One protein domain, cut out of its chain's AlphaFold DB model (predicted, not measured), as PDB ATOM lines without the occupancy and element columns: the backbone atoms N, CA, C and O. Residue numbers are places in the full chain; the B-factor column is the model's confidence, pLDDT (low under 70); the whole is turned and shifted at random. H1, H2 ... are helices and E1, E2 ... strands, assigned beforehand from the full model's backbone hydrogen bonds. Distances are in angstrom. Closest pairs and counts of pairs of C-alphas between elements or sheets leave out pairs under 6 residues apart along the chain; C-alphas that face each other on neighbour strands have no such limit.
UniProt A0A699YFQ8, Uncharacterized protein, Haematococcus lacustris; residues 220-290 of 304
ATOM      1  N   SER A 220      66.223  10.487  59.772       95.62
ATOM      2  CA  SER A 220      66.184  11.928  59.524       95.62
ATOM      3  C   SER A 220      67.016  12.258  58.293       95.62
ATOM      4  O   SER A 220      68.238  12.267  58.349       95.62
ATOM      5  N   ILE A 221      66.362  12.532  57.163       96.94
ATOM      6  CA  ILE A 221      67.032  12.874  55.898       96.94
ATOM      7  C   ILE A 221      66.576  14.267  55.479       96.94
ATOM      8  O   ILE A 221      65.410  14.459  55.135       96.94
ATOM      9  N   PHE A 222      67.495  15.229  55.505       97.75
ATOM     10  CA  PHE A 222      67.251  16.612  55.117       97.75
ATOM     11  C   PHE A 222      67.396  16.753  53.609       97.75
ATOM     12  O   PHE A 222      68.406  16.362  53.023       97.75
ATOM     13  N   LYS A 223      66.405  17.371  52.974       98.12
ATOM     14  CA  LYS A 223      66.381  17.665  51.545       98.12
ATOM     15  C   LYS A 223      66.082  19.134  51.306       98.12
ATOM     16  O   LYS A 223      65.305  19.754  52.029       98.12
ATOM     17  N   ASN A 224      66.666  19.692  50.253       97.56
ATOM     18  CA  ASN A 224      66.273  21.000  49.752       97.56
ATOM     19  C   ASN A 224      64.812  20.939  49.282       97.56
ATOM     20  O   ASN A 224      64.426  20.047  48.522       97.56
ATOM     21  N   ALA A 225      63.990  21.883  49.732       96.25
ATOM     22  CA  ALA A 225      62.559  21.870  49.471       96.25
ATOM     23  C   ALA A 225      62.222  22.029  47.982       96.25
ATOM     24  O   ALA A 225      61.277  21.384  47.520       96.25
ATOM     25  N   SER A 226      63.012  22.828  47.258       95.75
ATOM     26  CA  SER A 226      62.814  23.169  45.846       95.75
ATOM     27  C   SER A 226      63.442  22.155  44.894       95.75
ATOM     28  O   SER A 226      62.817  21.785  43.907       95.75
ATOM     29  N   THR A 227      64.669  21.703  45.168       96.62
ATOM     30  CA  THR A 227      65.408  20.815  44.249       96.62
ATOM     31  C   THR A 227      65.309  19.339  44.619       96.62
ATOM     32  O   THR A 227      65.630  18.484  43.801       96.62
ATOM     33  N   GLY A 228      64.902  19.017  45.851       95.75
ATOM     34  CA  GLY A 228      64.882  17.646  46.365       95.75
ATOM     35  C   GLY A 228      66.263  17.062  46.676       95.75
ATOM     36  O   GLY A 228      66.339  15.916  47.115       95.75
ATOM     37  N   ALA A 229      67.341  17.830  46.478       97.19
ATOM     38  CA  ALA A 229      68.704  17.390  46.755       97.19
ATOM     39  C   ALA A 229      68.898  17.089  48.250       97.19
ATOM     40  O   ALA A 229      68.493  17.892  49.093       97.19
ATOM     41  N   GLU A 230      69.523  15.955  48.570       97.75
ATOM     42  CA  GLU A 230      69.917  15.594  49.937       97.75
ATOM     43  C   GLU A 230      70.969  16.580  50.463       97.75
ATOM     44  O   GLU A 230      71.893  16.962  49.748       97.75
ATOM     45  N   ILE A 231      70.785  17.031  51.702       97.75
ATOM     46  CA  ILE A 231      71.651  17.999  52.387       97.75
ATOM     47  C   ILE A 231      72.418  17.318  53.519       97.75
ATOM     48  O   ILE A 231      73.583  17.621  53.736       97.75
ATOM     49  N   TRP A 232      71.738  16.449  54.264       98.25
ATOM     50  CA  TRP A 232      72.269  15.749  55.427       98.25
ATOM     51  C   TRP A 232      71.378  14.547  55.734       98.25
ATOM     52  O   TRP A 232      70.193  14.554  55.381       98.25
ATOM     53  N   LYS A 233      71.917  13.529  56.406       97.12
ATOM     54  CA  LYS A 233      71.131  12.383  56.855       97.12
ATOM     55  C   LYS A 233      71.679  11.748  58.121       97.12
ATOM     56  O   LYS A 233      72.886  11.688  58.331       97.12
ATOM     57  N   PHE A 234      70.771  11.157  58.878       97.19
ATOM     58  CA  PHE A 234      71.062  10.219  59.942       97.19
ATOM     59  C   PHE A 234      69.983   9.136  59.982       97.19
ATOM     60  O   PHE A 234      68.793   9.436  60.046       97.19
ATOM     61  N   ASP A 235      70.399   7.875  59.954       95.62
ATOM     62  CA  ASP A 235      69.561   6.711  60.244       95.62
ATOM     63  C   ASP A 235      70.473   5.633  60.833       95.62
ATOM     64  O   ASP A 235      71.552   5.373  60.293       95.62
ATOM     65  N   LYS A 236      70.047   4.980  61.919       92.75
ATOM     66  CA  LYS A 236      70.794   3.865  62.524       92.75
ATOM     67  C   LYS A 236      71.048   2.726  61.534       92.75
ATOM     68  O   LYS A 236      72.039   2.017  61.646       92.75
ATOM     69  N   ARG A 237      70.186   2.577  60.524       92.62
ATOM     70  CA  ARG A 237      70.298   1.563  59.464       92.62
ATOM     71  C   ARG A 237      71.502   1.783  58.545       92.62
ATOM     72  O   ARG A 237      71.819   0.892  57.766       92.62
ATOM     73  N   PHE A 238      72.170   2.936  58.630       93.25
ATOM     74  CA  PHE A 238      73.440   3.182  57.941       93.25
ATOM     75  C   PHE A 238      74.659   2.644  58.705       93.25
ATOM     76  O   PHE A 238      75.738   2.619  58.125       93.25
ATOM     77  N   TYR A 239      74.485   2.201  59.956       92.00
ATOM     78  CA  TYR A 239      75.553   1.761  60.861       92.00
ATOM     79  C   TYR A 239      75.288   0.335  61.364       92.00
ATOM     80  O   TYR A 239      75.053   0.102  62.549       92.00
ATOM     81  N   THR A 240      75.213  -0.619  60.437       87.94
ATOM     82  CA  THR A 240      74.897  -2.030  60.732       87.94
ATOM     83  C   THR A 240      76.074  -2.971  60.497       87.94
ATOM     84  O   THR A 240      75.931  -4.179  60.689       87.94
ATOM     85  N   ALA A 241      77.231  -2.452  60.074       88.19
ATOM     86  CA  ALA A 241      78.411  -3.276  59.874       88.19
ATOM     87  C   ALA A 241      79.026  -3.671  61.224       88.19
ATOM     88  O   ALA A 241      79.010  -2.898  62.180       88.19
ATOM     89  N   ALA A 242      79.636  -4.857  61.284       84.88
ATOM     90  CA  ALA A 242      80.368  -5.298  62.475       84.88
ATOM     91  C   ALA A 242      81.474  -4.297  62.869       84.88
ATOM     92  O   ALA A 242      81.682  -4.025  64.049       84.88
ATOM     93  N   ASP A 243      82.130  -3.681  61.883       88.94
ATOM     94  CA  ASP A 243      83.148  -2.656  62.127       88.94
ATOM     95  C   ASP A 243      82.585  -1.406  62.821       88.94
ATOM     96  O   ASP A 243      83.283  -0.825  63.653       88.94
ATOM     97  N   ASP A 244      81.332  -1.024  62.541       91.00
ATOM     98  CA  ASP A 244      80.668   0.099  63.219       91.00
ATOM     99  C   ASP A 244      80.415  -0.228  64.698       91.00
ATOM    100  O   ASP A 244      80.525   0.651  65.549       91.00
ATOM    101  N   ALA A 245      80.118  -1.492  65.024       86.69
ATOM    102  CA  ALA A 245      79.949  -1.944  66.405       86.69
ATOM    103  C   ALA A 245      81.285  -1.987  67.169       86.69
ATOM    104  O   ALA A 245      81.345  -1.613  68.340       86.69
ATOM    105  N   LEU A 246      82.374  -2.392  66.503       91.88
ATOM    106  CA  LEU A 246      83.713  -2.447  67.101       91.88
ATOM    107  C   LEU A 246      84.359  -1.066  67.257       91.88
ATOM    108  O   LEU A 246      85.193  -0.856  68.143       91.88
ATOM    109  N   LYS A 247      84.012  -0.121  66.382       93.69
ATOM    110  CA  LYS A 247      84.412   1.278  66.491       93.69
ATOM    111  C   LYS A 247      83.328   2.178  65.925       93.69
ATOM    112  O   LYS A 247      83.319   2.487  64.734       93.69
ATOM    113  N   VAL A 248      82.496   2.686  66.823       93.25
ATOM    114  CA  VAL A 248      81.427   3.608  66.450       93.25
ATOM    115  C   VAL A 248      82.040   4.898  65.882       93.25
ATOM    116  O   VAL A 248      82.849   5.541  66.564       93.25
ATOM    117  N   PRO A 249      81.719   5.290  64.636       94.81
ATOM    118  CA  PRO A 249      82.241   6.516  64.050       94.81
ATOM    119  C   PRO A 249      81.570   7.743  64.669       94.81
ATOM    120  O   PRO A 249      80.407   7.699  65.066       94.81
ATOM    121  N   LEU A 250      82.280   8.874  64.694       96.88
ATOM    122  CA  LEU A 250      81.631  10.155  64.967       96.88
ATOM    123  C   LEU A 250      80.614  10.459  63.864       96.88
ATOM    124  O   LEU A 250      80.896  10.312  62.674       96.88
ATOM    125  N   LEU A 251      79.447  10.919  64.284       97.50
ATOM    126  CA  LEU A 251      78.326  11.254  63.427       97.50
ATOM    127  C   LEU A 251      78.447  12.697  62.939       97.50
ATOM    128  O   LEU A 251      78.777  13.607  63.706       97.50
ATOM    129  N   GLU A 252      78.138  12.923  61.666       97.62
ATOM    130  CA  GLU A 252      78.096  14.267  61.100       97.62
ATOM    131  C   GLU A 252      76.928  15.063  61.703       97.62
ATOM    132  O   GLU A 252      75.781  14.614  61.688       97.62
ATOM    133  N   LEU A 253      77.207  16.261  62.221       98.38
ATOM    134  CA  LEU A 253      76.161  17.179  62.674       98.38
ATOM    135  C   LEU A 253      75.379  17.734  61.476       98.38
ATOM    136  O   LEU A 253      75.975  17.975  60.424       98.38
ATOM    137  N   PRO A 254      74.070  18.007  61.623       97.75
ATOM    138  CA  PRO A 254      73.342  18.707  60.578       97.75
ATOM    139  C   PRO A 254      73.978  20.085  60.315       97.75
ATOM    140  O   PRO A 254      74.447  20.742  61.251       97.75
ATOM    141  N   PRO A 255      73.983  20.569  59.057       97.62
ATOM    142  CA  PRO A 255      74.478  21.907  58.749       97.62
ATOM    143  C   PRO A 255      73.637  22.974  59.466       97.62
ATOM    144  O   PRO A 255      72.512  22.676  59.877       97.62
ATOM    145  N   PRO A 256      74.130  24.223  59.588       97.81
ATOM    146  CA  PRO A 256      73.377  25.304  60.218       97.81
ATOM    147  C   PRO A 256      71.953  25.421  59.673       97.81
ATOM    148  O   PRO A 256      71.725  25.277  58.466       97.81
ATOM    149  N   TRP A 257      71.000  25.681  60.571       97.88
ATOM    150  CA  TRP A 257      69.595  25.790  60.201       97.88
ATOM    151  C   TRP A 257      69.383  26.864  59.128       97.88
ATOM    152  O   TRP A 257      69.981  27.941  59.166       97.88
ATOM    153  N   ARG A 258      68.501  26.559  58.173       95.94
ATOM    154  CA  ARG A 258      68.045  27.485  57.137       95.94
ATOM    155  C   ARG A 258      66.646  27.102  56.673       95.94
ATOM    156  O   ARG A 258      66.278  25.927  56.689       95.94
ATOM    157  N   GLU A 259      65.907  28.089  56.187       96.06
ATOM    158  CA  GLU A 259      64.632  27.855  55.512       96.06
ATOM    159  C   GLU A 259      64.807  27.045  54.216       96.06
ATOM    160  O   GLU A 259      65.904  26.911  53.665       96.06
ATOM    161  N   GLY A 260      63.702  26.495  53.708       96.38
ATOM    162  CA  GLY A 260      63.715  25.716  52.470       96.38
ATOM    163  C   GLY A 260      64.370  24.339  52.612       96.38
ATOM    164  O   GLY A 260      64.816  23.769  51.616       96.38
ATOM    165  N   VAL A 261      64.424  23.788  53.829       97.69
ATOM    166  CA  VAL A 261      64.831  22.404  54.108       97.69
ATOM    167  C   VAL A 261      63.629  21.620  54.632       97.69
ATOM    168  O   VAL A 261      62.855  22.122  55.447       97.69
ATOM    169  N   LYS A 262      63.467  20.390  54.153       97.50
ATOM    170  CA  LYS A 262      62.397  19.464  54.544       97.50
ATOM    171  C   LYS A 262      62.949  18.065  54.811       97.50
ATOM    172  O   LYS A 262      64.010  17.719  54.297       97.50
ATOM    173  N   LEU A 263      62.225  17.263  55.578       96.69
ATOM    174  CA  LEU A 263      62.429  15.824  55.682       96.69
ATOM    175  C   LEU A 263      62.095  15.130  54.357       96.69
ATOM    176  O   LEU A 263      61.438  15.681  53.469       96.69
ATOM    177  N   HIS A 264      62.553  13.890  54.221       93.25
ATOM    178  CA  HIS A 264      62.287  13.049  53.057       93.25
ATOM    179  C   HIS A 264      60.797  12.783  52.797       93.25
ATOM    180  O   HIS A 264      60.440  12.561  51.641       93.25
ATOM    181  N   ASP A 265      59.956  12.839  53.829       92.19
ATOM    182  CA  ASP A 265      58.493  12.724  53.756       92.19
ATOM    183  C   ASP A 265      57.787  14.051  53.415       92.19
ATOM    184  O   ASP A 265      56.579  14.085  53.192       92.19
ATOM    185  N   GLY A 266      58.545  15.147  53.319       94.12
ATOM    186  CA  GLY A 266      58.051  16.469  52.963       94.12
ATOM    187  C   GLY A 266      57.832  17.420  54.138       94.12
ATOM    188  O   GLY A 266      57.620  18.608  53.880       94.12
ATOM    189  N   MET A 267      57.924  16.966  55.392       95.00
ATOM    190  CA  MET A 267      57.727  17.843  56.550       95.00
ATOM    191  C   MET A 267      58.835  18.908  56.656       95.00
ATOM    192  O   MET A 267      60.012  18.576  56.514       95.00
ATOM    193  N   PRO A 268      58.519  20.194  56.895       96.00
ATOM    194  CA  PRO A 268      59.539  21.233  57.040       96.00
ATOM    195  C   PRO A 268      60.480  20.982  58.227       96.00
ATOM    196  O   PRO A 268      60.033  20.617  59.313       96.00
ATOM    197  N   ILE A 269      61.776  21.264  58.053       97.38
ATOM    198  CA  ILE A 269      62.725  21.314  59.175       97.38
ATOM    199  C   ILE A 269      62.594  22.671  59.870       97.38
ATOM    200  O   ILE A 269      63.183  23.671  59.450       97.38
ATOM    201  N   THR A 270      61.805  22.716  60.941       97.19
ATOM    202  CA  THR A 270      61.725  23.893  61.818       97.19
ATOM    203  C   THR A 270      63.031  24.085  62.591       97.19
ATOM    204  O   THR A 270      63.846  23.164  62.697       97.19
ATOM    205  N   LEU A 271      63.239  25.284  63.146       97.75
ATOM    206  CA  LEU A 271      64.389  25.550  64.016       97.75
ATOM    207  C   LEU A 271      64.381  24.625  65.243       97.75
ATOM    208  O   LEU A 271      65.423  24.103  65.620       97.75
ATOM    209  N   ASP A 272      63.204  24.367  65.815       97.88
ATOM    210  CA  ASP A 272      63.040  23.465  66.958       97.88
ATOM    211  C   ASP A 272      63.454  22.030  66.626       97.88
ATOM    212  O   ASP A 272      64.276  21.449  67.335       97.88
ATOM    213  N   LEU A 273      62.959  21.478  65.512       97.75
ATOM    214  CA  LEU A 273      63.325  20.129  65.087       97.75
ATOM    215  C   LEU A 273      64.822  20.029  64.763       97.75
ATOM    216  O   LEU A 273      65.478  19.057  65.137       97.75
ATOM    217  N   HIS A 274      65.381  21.040  64.092       98.44
ATOM    218  CA  HIS A 274      66.817  21.106  63.818       98.44
ATOM    219  C   HIS A 274      67.644  21.114  65.104       98.44
ATOM    220  O   HIS A 274      68.580  20.321  65.225       98.44
ATOM    221  N   ASN A 275      67.275  21.946  66.079       98.44
ATOM    222  CA  ASN A 275      67.953  22.016  67.369       98.44
ATOM    223  C   ASN A 275      67.850  20.685  68.125       98.44
ATOM    224  O   ASN A 275      68.850  20.218  68.660       98.44
ATOM    225  N   THR A 276      66.678  20.046  68.119       98.12
ATOM    226  CA  THR A 276      66.452  18.734  68.744       98.12
ATOM    227  C   THR A 276      67.333  17.647  68.123       98.12
ATOM    228  O   THR A 276      67.993  16.901  68.845       98.12
ATOM    229  N   LEU A 277      67.409  17.575  66.790       98.25
ATOM    230  CA  LEU A 277      68.293  16.632  66.098       98.25
ATOM    231  C   LEU A 277      69.773  16.944  66.353       98.25
ATOM    232  O   LEU A 277      70.566  16.034  66.586       98.25
ATOM    233  N   THR A 278      70.146  18.223  66.358       98.50
ATOM    234  CA  THR A 278      71.517  18.658  66.653       98.50
ATOM    235  C   THR A 278      71.931  18.267  68.073       98.50
ATOM    236  O   THR A 278      73.040  17.765  68.260       98.50
ATOM    237  N   ASP A 279      71.053  18.451  69.064       98.50
ATOM    238  CA  ASP A 279      71.299  18.058  70.457       98.50
ATOM    239  C   ASP A 279      71.466  16.539  70.583       98.50
ATOM    240  O   ASP A 279      72.451  16.075  71.159       98.50
ATOM    241  N   MET A 280      70.582  15.760  69.948       98.38
ATOM    242  CA  MET A 280      70.670  14.299  69.927       98.38
ATOM    243  C   MET A 280      72.004  13.807  69.344       98.38
ATOM    244  O   MET A 280      72.704  13.034  69.998       98.38
ATOM    245  N   ILE A 281      72.395  14.273  68.151       98.44
ATOM    246  CA  ILE A 281      73.657  13.861  67.510       98.44
ATOM    247  C   ILE A 281      74.869  14.343  68.318       98.44
ATOM    248  O   ILE A 281      75.861  13.625  68.458       98.44
ATOM    249  N   THR A 282      74.789  15.530  68.922       98.50
ATOM    250  CA  THR A 282      75.835  16.034  69.823       98.50
ATOM    251  C   THR A 282      75.994  15.132  71.049       98.50
ATOM    252  O   THR A 282      77.121  14.830  71.444       98.50
ATOM    253  N   ALA A 283      74.893  14.686  71.656       98.19
ATOM    254  CA  ALA A 283      74.915  13.766  72.788       98.19
ATOM    255  C   ALA A 283      75.467  12.385  72.401       98.19
ATOM    256  O   ALA A 283      76.316  11.858  73.121       98.19
ATOM    257  N   MET A 284      75.077  11.848  71.238       97.94
ATOM    258  CA  MET A 284      75.669  10.625  70.682       97.94
ATOM    259  C   MET A 284      77.186  10.769  70.537       97.94
ATOM    260  O   MET A 284      77.929   9.957  71.076       97.94
ATOM    261  N   ASN A 285      77.662  11.839  69.892       98.38
ATOM    262  CA  ASN A 285      79.092  12.073  69.682       98.38
ATOM    263  C   ASN A 285      79.878  12.225  70.988       98.38
ATOM    264  O   ASN A 285      81.018  11.768  71.068       98.38
ATOM    265  N   LYS A 286      79.281  12.823  72.027       97.88
ATOM    266  CA  LYS A 286      79.888  12.864  73.366       97.88
ATOM    267  C   LYS A 286      80.076  11.461  73.940       97.88
ATOM    268  O   LYS A 286      81.138  11.200  74.488       97.88
ATOM    269  N   GLY A 287      79.080  10.582  73.805       95.88
ATOM    270  CA  GLY A 287      79.182   9.184  74.232       95.88
ATOM    271  C   GLY A 287      80.190   8.390  73.399       95.88
ATOM    272  O   GLY A 287      81.069   7.739  73.949       95.88
ATOM    273  N   ILE A 288      80.129   8.513  72.072       96.50
ATOM    274  CA  ILE A 288      81.046   7.847  71.134       96.50
ATOM    275  C   ILE A 288      82.503   8.213  71.432       96.50
ATOM    276  O   ILE A 288      83.366   7.343  71.448       96.50
ATOM    277  N   ALA A 289      82.782   9.482  71.741       97.38
ATOM    278  CA  ALA A 289      84.129   9.945  72.062       97.38
ATOM    279  C   ALA A 289      84.735   9.298  73.323       97.38
ATOM    280  O   ALA A 289      85.948   9.382  73.516       97.38
ATOM    281  N   THR A 290      83.925   8.668  74.182       95.25
ATOM    282  CA  THR A 290      84.404   7.928  75.361       95.25
ATOM    283  C   THR A 290      84.537   6.427  75.120       95.25
ATOM    284  O   THR A 290      85.025   5.727  76.004       95.25
TER     285      THR A 290
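What this domain is: This is residues 220 to 290 of the 304 residues of an uncharacterized protein of Haematococcus lacustris (UniProt A0A699YFQ8). A small antiparallel sheet, E2 - E1 - E3, and one long helix, H2, make an elongated model; residues 240 to 246, with the short helix H1, stick out at the end far from the sheet, and the long stretch 247 to 260 runs back to E3. The printed part has 71 residues, with two named helices and three named strands in the order E1, E2, H1, E3, H2, a mixed class. It is only just compact, close to loose, with a radius of gyration of the C-alphas of 13.3 A and spans of 39 by 21 by 14 A.

Where its parts are: E1, residues 220 to 224, begins at C-alpha 220 (66.184, 11.928, 59.524) and is 13.3 A long. E2 is residues 230 to 234, H1 242 to 246, E3 261 to 263. H2, residues 271 to 288, is 25.3 A long and ends at C-alpha 288 (81.046, 7.847, 71.134).

How they stand to each other: E1 and E2 form a hairpin, antiparallel at 173 degrees, with N 222 and O 232 2.8 A apart. E1 and E3 are antiparallel at 142 degrees, with N 223 and O 262 2.8 A apart. H2 only grazes the sheet, with residues 274 to 281. H1 is not on the sheet and is apart from H2. In H1 and H2 every O i to N i+4 pair is within hydrogen-bond range.

The domain as a whole: The C-alphas farthest apart, of Ser 226 and Thr 290, are 39.6 A apart. The printed part has no cut; the link from H1 to E3, 14 residues, is long. No printed residue is under pLDDT 70.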